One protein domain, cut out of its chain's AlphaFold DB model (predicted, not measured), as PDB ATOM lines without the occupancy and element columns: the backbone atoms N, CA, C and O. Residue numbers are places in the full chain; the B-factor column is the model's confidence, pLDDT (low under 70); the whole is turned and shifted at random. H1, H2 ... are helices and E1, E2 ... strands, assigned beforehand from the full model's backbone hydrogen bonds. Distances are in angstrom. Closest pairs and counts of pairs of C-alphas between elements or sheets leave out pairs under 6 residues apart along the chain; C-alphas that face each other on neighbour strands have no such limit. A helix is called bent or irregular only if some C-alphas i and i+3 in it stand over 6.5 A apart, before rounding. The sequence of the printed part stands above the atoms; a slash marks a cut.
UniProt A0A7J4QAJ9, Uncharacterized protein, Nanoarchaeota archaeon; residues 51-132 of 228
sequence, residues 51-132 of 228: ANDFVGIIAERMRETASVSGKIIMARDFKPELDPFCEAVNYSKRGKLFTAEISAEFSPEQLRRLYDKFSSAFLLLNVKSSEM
ATOM      1  N   ALA A  51     133.022 223.779 211.731       93.94
ATOM      2  CA  ALA A  51     133.855 223.795 212.936       93.94
ATOM      3  C   ALA A  51     135.017 224.798 212.828       93.94
ATOM      4  O   ALA A  51     135.169 225.659 213.691       93.94
ATOM      5  N   ASN A  52     135.768 224.756 211.722       94.25
ATOM      6  CA  ASN A  52     136.855 225.702 211.474       94.25
ATOM      7  C   ASN A  52     136.348 227.136 211.256       94.25
ATOM      8  O   ASN A  52     136.981 228.068 211.746       94.25
ATOM      9  N   ASP A  53     135.229 227.324 210.545       93.19
ATOM     10  CA  ASP A  53     134.691 228.665 210.268       93.19
ATOM     11  C   ASP A  53     134.313 229.383 211.567       93.19
ATOM     12  O   ASP A  53     134.603 230.568 211.720       93.19
ATOM     13  N   PHE A  54     133.729 228.669 212.537       96.25
ATOM     14  CA  PHE A  54     133.428 229.247 213.847       96.25
ATOM     15  C   PHE A  54     134.681 229.654 214.616       96.25
ATOM     16  O   PHE A  54     134.683 230.725 215.222       96.25
ATOM     17  N   VAL A  55     135.740 228.838 214.586       96.69
ATOM     18  CA  VAL A  55     137.017 229.209 215.214       96.69
ATOM     19  C   VAL A  55     137.571 230.476 214.567       96.69
ATOM     20  O   VAL A  55     137.944 231.392 215.291       96.69
ATOM     21  N   GLY A  56     137.552 230.569 213.233       94.88
ATOM     22  CA  GLY A  56     138.005 231.758 212.506       94.88
ATOM     23  C   GLY A  56     137.188 233.009 212.836       94.88
ATOM     24  O   GLY A  56     137.757 234.039 213.182       94.88
ATOM     25  N   ILE A  57     135.854 232.914 212.814       95.38
ATOM     26  CA  ILE A  57     134.957 234.027 213.178       95.38
ATOM     27  C   ILE A  57     135.246 234.521 214.600       95.38
ATOM     28  O   ILE A  57     135.347 235.726 214.822       95.38
ATOM     29  N   ILE A  58     135.410 233.607 215.562       96.81
ATOM     30  CA  ILE A  58     135.723 233.987 216.943       96.81
ATOM     31  C   ILE A  58     137.126 234.594 217.027       96.81
ATOM     32  O   ILE A  58     137.278 235.653 217.620       96.81
ATOM     33  N   ALA A  59     138.136 234.004 216.389       96.38
ATOM     34  CA  ALA A  59     139.508 234.516 216.389       96.38
ATOM     35  C   ALA A  59     139.639 235.926 215.771       96.38
ATOM     36  O   ALA A  59     140.472 236.735 216.188       96.38
ATOM     37  N   GLU A  60     138.814 236.245 214.774       95.00
ATOM     38  CA  GLU A  60     138.750 237.574 214.156       95.00
ATOM     39  C   GLU A  60     138.106 238.614 215.087       95.00
ATOM     40  O   GLU A  60     138.513 239.779 215.087       95.00
ATOM     41  N   ARG A  61     137.100 238.207 215.870       95.81
ATOM     42  CA  ARG A  61     136.221 239.121 216.618       95.81
ATOM     43  C   ARG A  61     136.535 239.236 218.100       95.81
ATOM     44  O   ARG A  61     136.173 240.240 218.703       95.81
ATOM     45  N   MET A  62     137.203 238.242 218.671       94.81
ATOM     46  CA  MET A  62     137.547 238.184 220.086       94.81
ATOM     47  C   MET A  62     138.427 239.372 220.488       94.81
ATOM     48  O   MET A  62     139.370 239.726 219.778       94.81
ATOM     49  N   ARG A  63     138.097 240.001 221.620       95.75
ATOM     50  CA  ARG A  63     138.791 241.189 222.158       95.75
ATOM     51  C   ARG A  63     139.450 240.961 223.512       95.75
ATOM     52  O   ARG A  63     140.182 241.819 223.985       95.75
ATOM     53  N   GLU A  64     139.212 239.806 224.106       95.81
ATOM     54  CA  GLU A  64     139.688 239.431 225.429       95.81
ATOM     55  C   GLU A  64     140.276 238.022 225.404       95.81
ATOM     56  O   GLU A  64     140.162 237.301 224.411       95.81
ATOM     57  N   THR A  65     140.906 237.627 226.504       97.69
ATOM     58  CA  THR A  65     141.384 236.258 226.680       97.69
ATOM     59  C   THR A  65     140.207 235.286 226.733       97.69
ATOM     60  O   THR A  65     139.177 235.569 227.349       97.69
ATOM     61  N   ALA A  66     140.369 234.126 226.105       98.12
ATOM     62  CA  ALA A  66     139.383 233.061 226.146       98.12
ATOM     63  C   ALA A  66     139.997 231.728 226.544       98.12
ATOM     64  O   ALA A  66     141.105 231.376 226.132       98.12
ATOM     65  N   SER A  67     139.176 230.935 227.222       98.44
ATOM     66  CA  SER A  67     139.481 229.547 227.514       98.44
ATOM     67  C   SER A  67     139.240 228.710 226.266       98.44
ATOM     68  O   SER A  67     138.122 228.676 225.731       98.44
ATOM     69  N   VAL A  68     140.282 228.034 225.787       98.56
ATOM     70  CA  VAL A  68     140.250 227.205 224.581       98.56
ATOM     71  C   VAL A  68     140.605 225.774 224.946       98.56
ATOM     72  O   VAL A  68     141.658 225.492 225.514       98.56
ATOM     73  N   SER A  69     139.730 224.844 224.581       98.56
ATOM     74  CA  SER A  69     139.970 223.412 224.764       98.56
ATOM     75  C   SER A  69     139.485 222.614 223.567       98.56
ATOM     76  O   SER A  69     138.672 223.094 222.786       98.56
ATOM     77  N   GLY A  70     139.936 221.375 223.411       98.06
ATOM     78  CA  GLY A  70     139.446 220.484 222.361       98.06
ATOM     79  C   GLY A  70     140.577 219.908 221.533       98.06
ATOM     80  O   GLY A  70     141.665 219.688 222.053       98.06
ATOM     81  N   LYS A  71     140.307 219.596 220.262       98.44
ATOM     82  CA  LYS A  71     141.235 218.819 219.434       98.44
ATOM     83  C   LYS A  71     141.611 219.512 218.137       98.44
ATOM     84  O   LYS A  71     140.745 219.991 217.408       98.44
ATOM     85  N   ILE A  72     142.897 219.451 217.815       98.00
ATOM     86  CA  ILE A  72     143.449 219.764 216.496       98.00
ATOM     87  C   ILE A  72     143.858 218.439 215.856       98.00
ATOM     88  O   ILE A  72     144.543 217.632 216.486       98.00
ATOM     89  N   ILE A  73     143.403 218.178 214.629       97.06
ATOM     90  CA  ILE A  73     143.658 216.907 213.936       97.06
ATOM     91  C   ILE A  73     144.228 217.171 212.541       97.06
ATOM     92  O   ILE A  73     143.642 217.927 211.765       97.06
ATOM     93  N   MET A  74     145.336 216.510 212.197       95.44
ATOM     94  CA  MET A  74     146.018 216.647 210.903       95.44
ATOM     95  C   MET A  74     146.544 215.310 210.376       95.44
ATOM     96  O   MET A  74     146.708 214.351 211.122       95.44
ATOM     97  N   ALA A  75     146.842 215.247 209.074       93.69
ATOM     98  CA  ALA A  75     147.413 214.060 208.425       93.69
ATOM     99  C   ALA A  75     148.953 213.965 208.515       93.69
ATOM    100  O   ALA A  75     149.558 213.054 207.952       93.69
ATOM    101  N   ARG A  76     149.591 214.918 209.197       94.88
ATOM    102  CA  ARG A  76     151.041 215.018 209.385       94.88
ATOM    103  C   ARG A  76     151.341 215.352 210.836       94.88
ATOM    104  O   ARG A  76     150.469 215.897 211.510       94.88
ATOM    105  N   ASP A  77     152.552 215.046 211.284       96.69
ATOM    106  CA  ASP A  77     153.010 215.511 212.588       96.69
ATOM    107  C   ASP A  77     153.069 217.042 212.575       96.69
ATOM    108  O   ASP A  77     153.537 217.647 211.605       96.69
ATOM    109  N   PHE A  78     152.514 217.659 213.612       97.44
ATOM    110  CA  PHE A  78     152.425 219.107 213.760       97.44
ATOM    111  C   PHE A  78     152.750 219.568 215.183       97.44
ATOM    112  O   PHE A  78     152.580 220.747 215.492       97.44
ATOM    113  N   LYS A  79     153.235 218.672 216.055       96.69
ATOM    114  CA  LYS A  79     153.577 219.025 217.436       96.69
ATOM    115  C   LYS A  79     154.577 220.192 217.524       96.69
ATOM    116  O   LYS A  79     154.255 221.148 218.225       96.69
ATOM    117  N   PRO A  80     155.681 220.224 216.746       97.12
ATOM    118  CA  PRO A  80     156.621 221.349 216.787       97.12
ATOM    119  C   PRO A  80     156.003 222.698 216.390       97.12
ATOM    120  O   PRO A  80     156.487 223.749 216.793       97.12
ATOM    121  N   GLU A  81     154.938 222.686 215.584       97.31
ATOM    122  CA  GLU A  81     154.210 223.899 215.204       97.31
ATOM    123  C   GLU A  81     153.177 224.325 216.246       97.31
ATOM    124  O   GLU A  81     152.781 225.488 216.244       97.31
ATOM    125  N   LEU A  82     152.716 223.401 217.094       97.50
ATOM    126  CA  LEU A  82     151.756 223.665 218.162       97.50
ATOM    127  C   LEU A  82     152.442 224.170 219.435       97.50
ATOM    128  O   LEU A  82     151.903 225.055 220.092       97.50
ATOM    129  N   ASP A  83     153.625 223.641 219.754       95.81
ATOM    130  CA  ASP A  83     154.355 223.940 220.992       95.81
ATOM    131  C   ASP A  83     154.566 225.453 221.258       95.81
ATOM    132  O   ASP A  83     154.439 225.863 222.412       95.81
ATOM    133  N   PRO A  84     154.786 226.330 220.249       96.56
ATOM    134  CA  PRO A  84     154.860 227.781 220.468       96.56
ATOM    135  C   PRO A  84     153.553 228.442 220.937       96.56
ATOM    136  O   PRO A  84     153.572 229.604 221.341       96.56
ATOM    137  N   PHE A  85     152.417 227.753 220.817       96.38
ATOM    138  CA  PHE A  85     151.099 228.253 221.210       96.38
ATOM    139  C   PHE A  85     150.674 227.729 222.577       96.38
ATOM    140  O   PHE A  85     150.173 228.495 223.396       96.38
ATOM    141  N   CYS A  86     150.831 226.424 222.801       96.50
ATOM    142  CA  CYS A  86     150.440 225.755 224.036       96.50
ATOM    143  C   CYS A  86     151.028 224.342 224.108       96.50
ATOM    144  O   CYS A  86     151.250 223.696 223.081       96.50
ATOM    145  N   GLU A  87     151.172 223.822 225.324       96.12
ATOM    146  CA  GLU A  87     151.446 222.405 225.540       96.12
ATOM    147  C   GLU A  87     150.178 221.570 225.301       96.12
ATOM    148  O   GLU A  87     149.081 221.906 225.757       96.12
ATOM    149  N   ALA A  88     150.317 220.468 224.563       96.94
ATOM    150  CA  ALA A  88     149.220 219.533 224.367       96.94
ATOM    151  C   ALA A  88     148.998 218.704 225.640       96.94
ATOM    152  O   ALA A  88     149.910 218.028 226.105       96.94
ATOM    153  N   VAL A  89     147.758 218.667 226.129       97.56
ATOM    154  CA  VAL A  89     147.315 217.776 227.217       97.56
ATOM    155  C   VAL A  89     147.535 216.312 226.832       97.56
ATOM    156  O   VAL A  89     147.882 215.473 227.657       97.56
ATOM    157  N   ASN A  90     147.319 216.000 225.555       97.56
ATOM    158  CA  ASN A  90     147.609 214.698 224.979       97.56
ATOM    159  C   ASN A  90     147.979 214.863 223.504       97.56
ATOM    160  O   ASN A  90     147.355 215.643 222.783       97.56
ATOM    161  N   TYR A  91     148.950 214.087 223.036       97.88
ATOM    162  CA  TYR A  91     149.319 214.023 221.629       97.88
ATOM    163  C   TYR A  91     149.392 212.568 221.189       97.88
ATOM    164  O   TYR A  91     150.144 211.771 221.743       97.88
ATOM    165  N   SER A  92     148.591 212.199 220.192       97.12
ATOM    166  CA  SER A  92     148.491 210.808 219.750       97.12
ATOM    167  C   SER A  92     148.409 210.688 218.237       97.12
ATOM    168  O   SER A  92     147.930 211.580 217.535       97.12
ATOM    169  N   LYS A  93     148.848 209.535 217.731       97.06
ATOM    170  CA  LYS A  93     148.719 209.152 216.328       97.06
ATOM    171  C   LYS A  93     147.807 207.935 216.222       97.06
ATOM    172  O   LYS A  93     148.080 206.897 216.819       97.06
ATOM    173  N   ARG A  94     146.742 208.037 215.425       93.06
ATOM    174  CA  ARG A  94     145.863 206.912 215.077       93.06
ATOM    175  C   ARG A  94     145.757 206.804 213.558       93.06
ATOM    176  O   ARG A  94     145.168 207.657 212.894       93.06
ATOM    177  N   GLY A  95     146.326 205.737 213.000       91.75
ATOM    178  CA  GLY A  95     146.430 205.566 211.551       91.75
ATOM    179  C   GLY A  95     147.268 206.682 210.921       91.75
ATOM    180  O   GLY A  95     148.408 206.912 211.320       91.75
ATOM    181  N   LYS A  96     146.690 207.389 209.944       91.81
ATOM    182  CA  LYS A  96     147.331 208.531 209.265       91.81
ATOM    183  C   LYS A  96     147.066 209.880 209.944       91.81
ATOM    184  O   LYS A  96     147.489 210.897 209.414       91.81
ATOM    185  N   LEU A  97     146.342 209.903 211.064       95.75
ATOM    186  CA  LEU A  97     145.936 211.139 211.728       95.75
ATOM    187  C   LEU A  97     146.709 211.343 213.030       95.75
ATOM    188  O   LEU A  97     146.747 210.460 213.887       95.75
ATOM    189  N   PHE A  98     147.270 212.536 213.175       97.75
ATOM    190  CA  PHE A  98     147.832 213.075 214.402       97.75
ATOM    191  C   PHE A  98     146.765 213.929 215.078       97.75
ATOM    192  O   PHE A  98     146.050 214.675 214.408       97.75
ATOM    193  N   THR A  99     146.611 213.781 216.388       98.25
ATOM    194  CA  THR A  99     145.616 214.492 217.195       98.25
ATOM    195  C   THR A  99     146.289 215.087 218.419       98.25
ATOM    196  O   THR A  99     146.836 214.342 219.232       98.25
ATOM    197  N   ALA A 100     146.194 216.405 218.557       98.31
ATOM    198  CA  ALA A 100     146.553 217.130 219.766       98.31
ATOM    199  C   ALA A 100     145.279 217.510 220.517       98.31
ATOM    200  O   ALA A 100     144.369 218.092 219.924       98.31
ATOM    201  N   GLU A 101     145.216 217.187 221.801       98.38
ATOM    202  CA  GLU A 101     144.225 217.717 222.729       98.38
ATOM    203  C   GLU A 101     144.841 218.891 223.483       98.38
ATOM    204  O   GLU A 101     145.933 218.764 224.034       98.38
ATOM    205  N   ILE A 102     144.163 220.034 223.472       98.25
ATOM    206  CA  ILE A 102     144.634 221.273 224.095       98.25
ATOM    207  C   ILE A 102     143.638 221.738 225.153       98.25
ATOM    208  O   ILE A 102     142.440 221.457 225.056       98.25
ATOM    209  N   SER A 103     144.144 222.451 226.153       98.19
ATOM    210  CA  SER A 103     143.357 223.143 227.173       98.19
ATOM    211  C   SER A 103     144.204 224.280 227.735       98.19
ATOM    212  O   SER A 103     145.063 224.038 228.579       98.19
ATOM    213  N   ALA A 104     144.002 225.498 227.242       98.12
ATOM    214  CA  ALA A 104     144.776 226.670 227.645       98.12
ATOM    215  C   ALA A 104     143.976 227.965 227.447       98.12
ATOM    216  O   ALA A 104     142.953 227.987 226.761       98.12
ATOM    217  N   GLU A 105     144.463 229.050 228.041       98.31
ATOM    218  CA  GLU A 105     143.957 230.402 227.807       98.31
ATOM    219  C   GLU A 105     144.692 231.033 226.620       98.31
ATOM    220  O   GLU A 105     145.913 230.916 226.506       98.31
ATOM    221  N   PHE A 106     143.955 231.703 225.736       98.38
ATOM    222  CA  PHE A 106     144.501 232.362 224.549       98.38
ATOM    223  C   PHE A 106     144.101 233.830 224.514       98.38
ATOM    224  O   PHE A 106     142.914 234.152 224.607       98.38
ATOM    225  N   SER A 107     145.074 234.716 224.294       98.00
ATOM    226  CA  SER A 107     144.801 236.097 223.891       98.00
ATOM    227  C   SER A 107     144.179 236.150 222.482       98.00
ATOM    228  O   SER A 107     144.306 235.187 221.709       98.00
ATOM    229  N   PRO A 108     143.554 237.280 222.095       97.75
ATOM    230  CA  PRO A 108     143.073 237.511 220.729       97.75
ATOM    231  C   PRO A 108     144.107 237.195 219.644       97.75
ATOM    232  O   PRO A 108     143.819 236.489 218.674       97.75
ATOM    233  N   GLU A 109     145.339 237.663 219.820       97.69
ATOM    234  CA  GLU A 109     146.435 237.480 218.869       97.69
ATOM    235  C   GLU A 109     146.887 236.022 218.802       97.69
ATOM    236  O   GLU A 109     147.164 235.511 217.713       97.69
ATOM    237  N   GLN A 110     146.958 235.334 219.945       97.94
ATOM    238  CA  GLN A 110     147.356 233.929 219.987       97.94
ATOM    239  C   GLN A 110     146.325 233.043 219.286       97.94
ATOM    240  O   GLN A 110     146.713 232.198 218.477       97.94
ATOM    241  N   LEU A 111     145.026 233.253 219.540       97.88
ATOM    242  CA  LEU A 111     143.967 232.476 218.892       97.88
ATOM    243  C   LEU A 111     143.940 232.721 217.378       97.88
ATOM    244  O   LEU A 111     143.798 231.770 216.609       97.88
ATOM    245  N   ARG A 112     144.140 233.971 216.938       97.38
ATOM    246  CA  ARG A 112     144.248 234.309 215.511       97.38
ATOM    247  C   ARG A 112     145.421 233.604 214.848       97.38
ATOM    248  O   ARG A 112     145.230 232.905 213.859       97.38
ATOM    249  N   ARG A 113     146.617 233.697 215.434       97.75
ATOM    250  CA  ARG A 113     147.811 233.023 214.902       97.75
ATOM    251  C   ARG A 113     147.659 231.499 214.888       97.75
ATOM    252  O   ARG A 113     148.143 230.858 213.957       97.75
ATOM    253  N   LEU A 114     146.991 230.920 215.889       97.69
ATOM    254  CA  LEU A 114     146.684 229.488 215.931       97.69
ATOM    255  C   LEU A 114     145.738 229.107 214.788       97.69
ATOM    256  O   LEU A 114     146.005 228.146 214.066       97.69
ATOM    257  N   TYR A 115     144.663 229.871 214.587       96.44
ATOM    258  CA  TYR A 115     143.735 229.648 213.481       96.44
ATOM    259  C   TYR A 115     144.438 229.749 212.126       96.44
ATOM    260  O   TYR A 115     144.314 228.828 211.323       96.44
ATOM    261  N   ASP A 116     145.230 230.793 211.886       94.44
ATOM    262  CA  ASP A 116     145.941 230.979 210.617       94.44
ATOM    263  C   ASP A 116     146.863 229.789 210.324       94.44
ATOM    264  O   ASP A 116     146.830 229.207 209.234       94.44
ATOM    265  N   LYS A 117     147.627 229.371 211.340       96.06
ATOM    266  CA  LYS A 117     148.576 228.257 211.256       96.06
ATOM    267  C   LYS A 117     147.896 226.916 210.981       96.06
ATOM    268  O   LYS A 117     148.429 226.107 210.221       96.06
ATOM    269  N   PHE A 118     146.728 226.682 211.576       95.38
ATOM    270  CA  PHE A 118     146.021 225.399 211.528       95.38
ATOM    271  C   PHE A 118     144.686 225.457 210.776       95.38
ATOM    272  O   PHE A 118     143.858 224.558 210.912       95.38
ATOM    273  N   SER A 119     144.484 226.460 209.924       90.44
ATOM    274  CA  SER A 119     143.245 226.672 209.156       90.44
ATOM    275  C   SER A 119     142.873 225.480 208.263       90.44
ATOM    276  O   SER A 119     141.691 225.214 208.034       90.44
ATOM    277  N   SER A 120     143.871 224.709 207.818       88.38
ATOM    278  CA  SER A 120     143.709 223.474 207.031       88.38
ATOM    279  C   SER A 120     143.482 222.201 207.865       88.38
ATOM    280  O   SER A 120     143.081 221.169 207.312       88.38
ATOM    281  N   ALA A 121     143.720 222.251 209.179       93.19
ATOM    282  CA  ALA A 121     143.487 221.141 210.101       93.19
ATOM    283  C   ALA A 121     141.985 220.919 210.335       93.19
ATOM    284  O   ALA A 121     141.138 221.660 209.843       93.19
ATOM    285  N   PHE A 122     141.622 219.901 211.111       94.56
ATOM    286  CA  PHE A 122     140.289 219.841 211.707       94.56
ATOM    287  C   PHE A 122     140.337 220.461 213.102       94.56
ATOM    288  O   PHE A 122     140.952 219.889 214.004       94.56
ATOM    289  N   LEU A 123     139.696 221.618 213.264       96.69
ATOM    290  CA  LEU A 123     139.654 222.372 214.513       96.69
ATOM    291  C   LEU A 123     138.365 222.040 215.266       96.69
ATOM    292  O   LEU A 123     137.324 222.665 215.080       96.69
ATOM    293  N   LEU A 124     138.431 221.022 216.120       97.62
ATOM    294  CA  LEU A 124     137.345 220.627 217.016       97.62
ATOM    295  C   LEU A 124     137.516 221.329 218.364       97.62
ATOM    296  O   LEU A 124     137.726 220.682 219.393       97.62
ATOM    297  N   LEU A 125     137.501 222.661 218.326       98.25
ATOM    298  CA  LEU A 125     137.776 223.506 219.482       98.25
ATOM    299  C   LEU A 125     136.482 223.998 220.132       98.25
ATOM    300  O   LEU A 125     135.515 224.369 219.468       98.25
ATOM    301  N   ASN A 126     136.502 224.025 221.455       98.50
ATOM    302  CA  ASN A 126     135.590 224.767 222.293       98.50
ATOM    303  C   ASN A 126     136.284 226.065 222.692       98.50
ATOM    304  O   ASN A 126     137.427 226.036 223.146       98.50
ATOM    305  N   VAL A 127     135.579 227.179 222.560       98.44
ATOM    306  CA  VAL A 127     136.075 228.498 222.956       98.44
ATOM    307  C   VAL A 127     135.068 229.102 223.918       98.44
ATOM    308  O   VAL A 127     133.861 229.008 223.682       98.44
ATOM    309  N   LYS A 128     135.531 229.703 225.010       98.44
ATOM    310  CA  LYS A 128     134.674 230.410 225.961       98.44
ATOM    311  C   LYS A 128     135.330 231.721 226.381       98.44
ATOM    312  O   LYS A 128     136.368 231.712 227.032       98.44
ATOM    313  N   SER A 129     134.670 232.814 226.033       96.50
ATOM    314  CA  SER A 129     134.947 234.184 226.478       96.50
ATOM    315  C   SER A 129     133.703 234.739 227.188       96.50
ATOM    316  O   SER A 129     132.716 234.007 227.355       96.50
ATOM    317  N   SER A 130     133.725 235.997 227.622       93.88
ATOM    318  CA  SER A 130     132.553 236.663 228.198       93.88
ATOM    319  C   SER A 130     131.482 236.965 227.138       93.88
ATOM    320  O   SER A 130     130.291 236.815 227.418       93.88
ATOM    321  N   GLU A 131     131.884 237.290 225.905       93.88
ATOM    322  CA  GLU A 131     130.960 237.673 224.822       93.88
ATOM    323  C   GLU A 131     130.563 236.512 223.903       93.88
ATOM    324  O   GLU A 131     129.451 236.467 223.369       93.88
ATOM    325  N   MET A 132     131.477 235.564 223.695       97.25
ATOM    326  CA  MET A 132     131.345 234.498 222.704       97.25
ATOM    327  C   MET A 132     131.615 233.125 223.296       97.25
ATOM    328  O   MET A 132     132.492 232.935 224.144       97.25
TER     329      MET A 132
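Overview. This is residues 51 to 132 of the 228 residues of an uncharacterized protein of Nanoarchaeota archaeon (UniProt A0A7J4QAJ9). A four-stranded, bent and twisted sheet forms a wall, with H3 along E1 and E3, H1 at the E4 edge and the short H2 only grazing the sheet. The E2 and E3 hairpin reaches to one end of the long axis. The 82 printed residues hold three named helices and four named strands, H1 E1 H2 E2 E3 H3 E4, with sheet order E2 E3 E1 E4, antiparallel throughout. The class is mixed; the whole is compact, radius of gyration of the C-alphas 11.9 A, spanning 38 by 22 by 17 A.

Along the chain. H1, residues 51 to 61, 15.9 A, begins at C-alpha 51 (133.855, 223.795, 212.936). E1 is residues 66 to 74, 23.4 A; H2 79 to 82; E2 90 to 94; E3 97 to 106, 24.8 A; H3 108 to 118, 15.5 A. E4, residues 122 to 128, 18.6 A, ends at C-alpha 128 (134.674, 230.410, 225.961).

Arrangement. E1 bends by 57 degrees at residue 70, E3 by 66 degrees at residue 103. N 70 and O 102 of E1 and E3 are 3.0 A apart, N 69 and O 126 of E1 and E4 3.0 A, N 92 and O 99 of E2 and E3 2.9 A, within hydrogen-bond range. E1, H2, E2 and E3, H3, E4 are split strand-helix-strand units, same-way strands with another strand between them, each with a right-handed crossover. H3 has a height over the sheet of 8.5 A. H1 is over E4, slantwise at 42 degrees on the local plane. H1 and H3 touch, closest C-alphas Ala 59 and Arg 112, 4.8 A. In H1 and H3 every O i to N i+4 pair is within hydrogen-bond range; H2 is too short for one.

Size, cuts and confidence. The farthest C-alphas, Gly 95 and Glu 131, are 38.0 A apart. The printed part has no cut and no long link; no printed residue is under 70 in pLDDT.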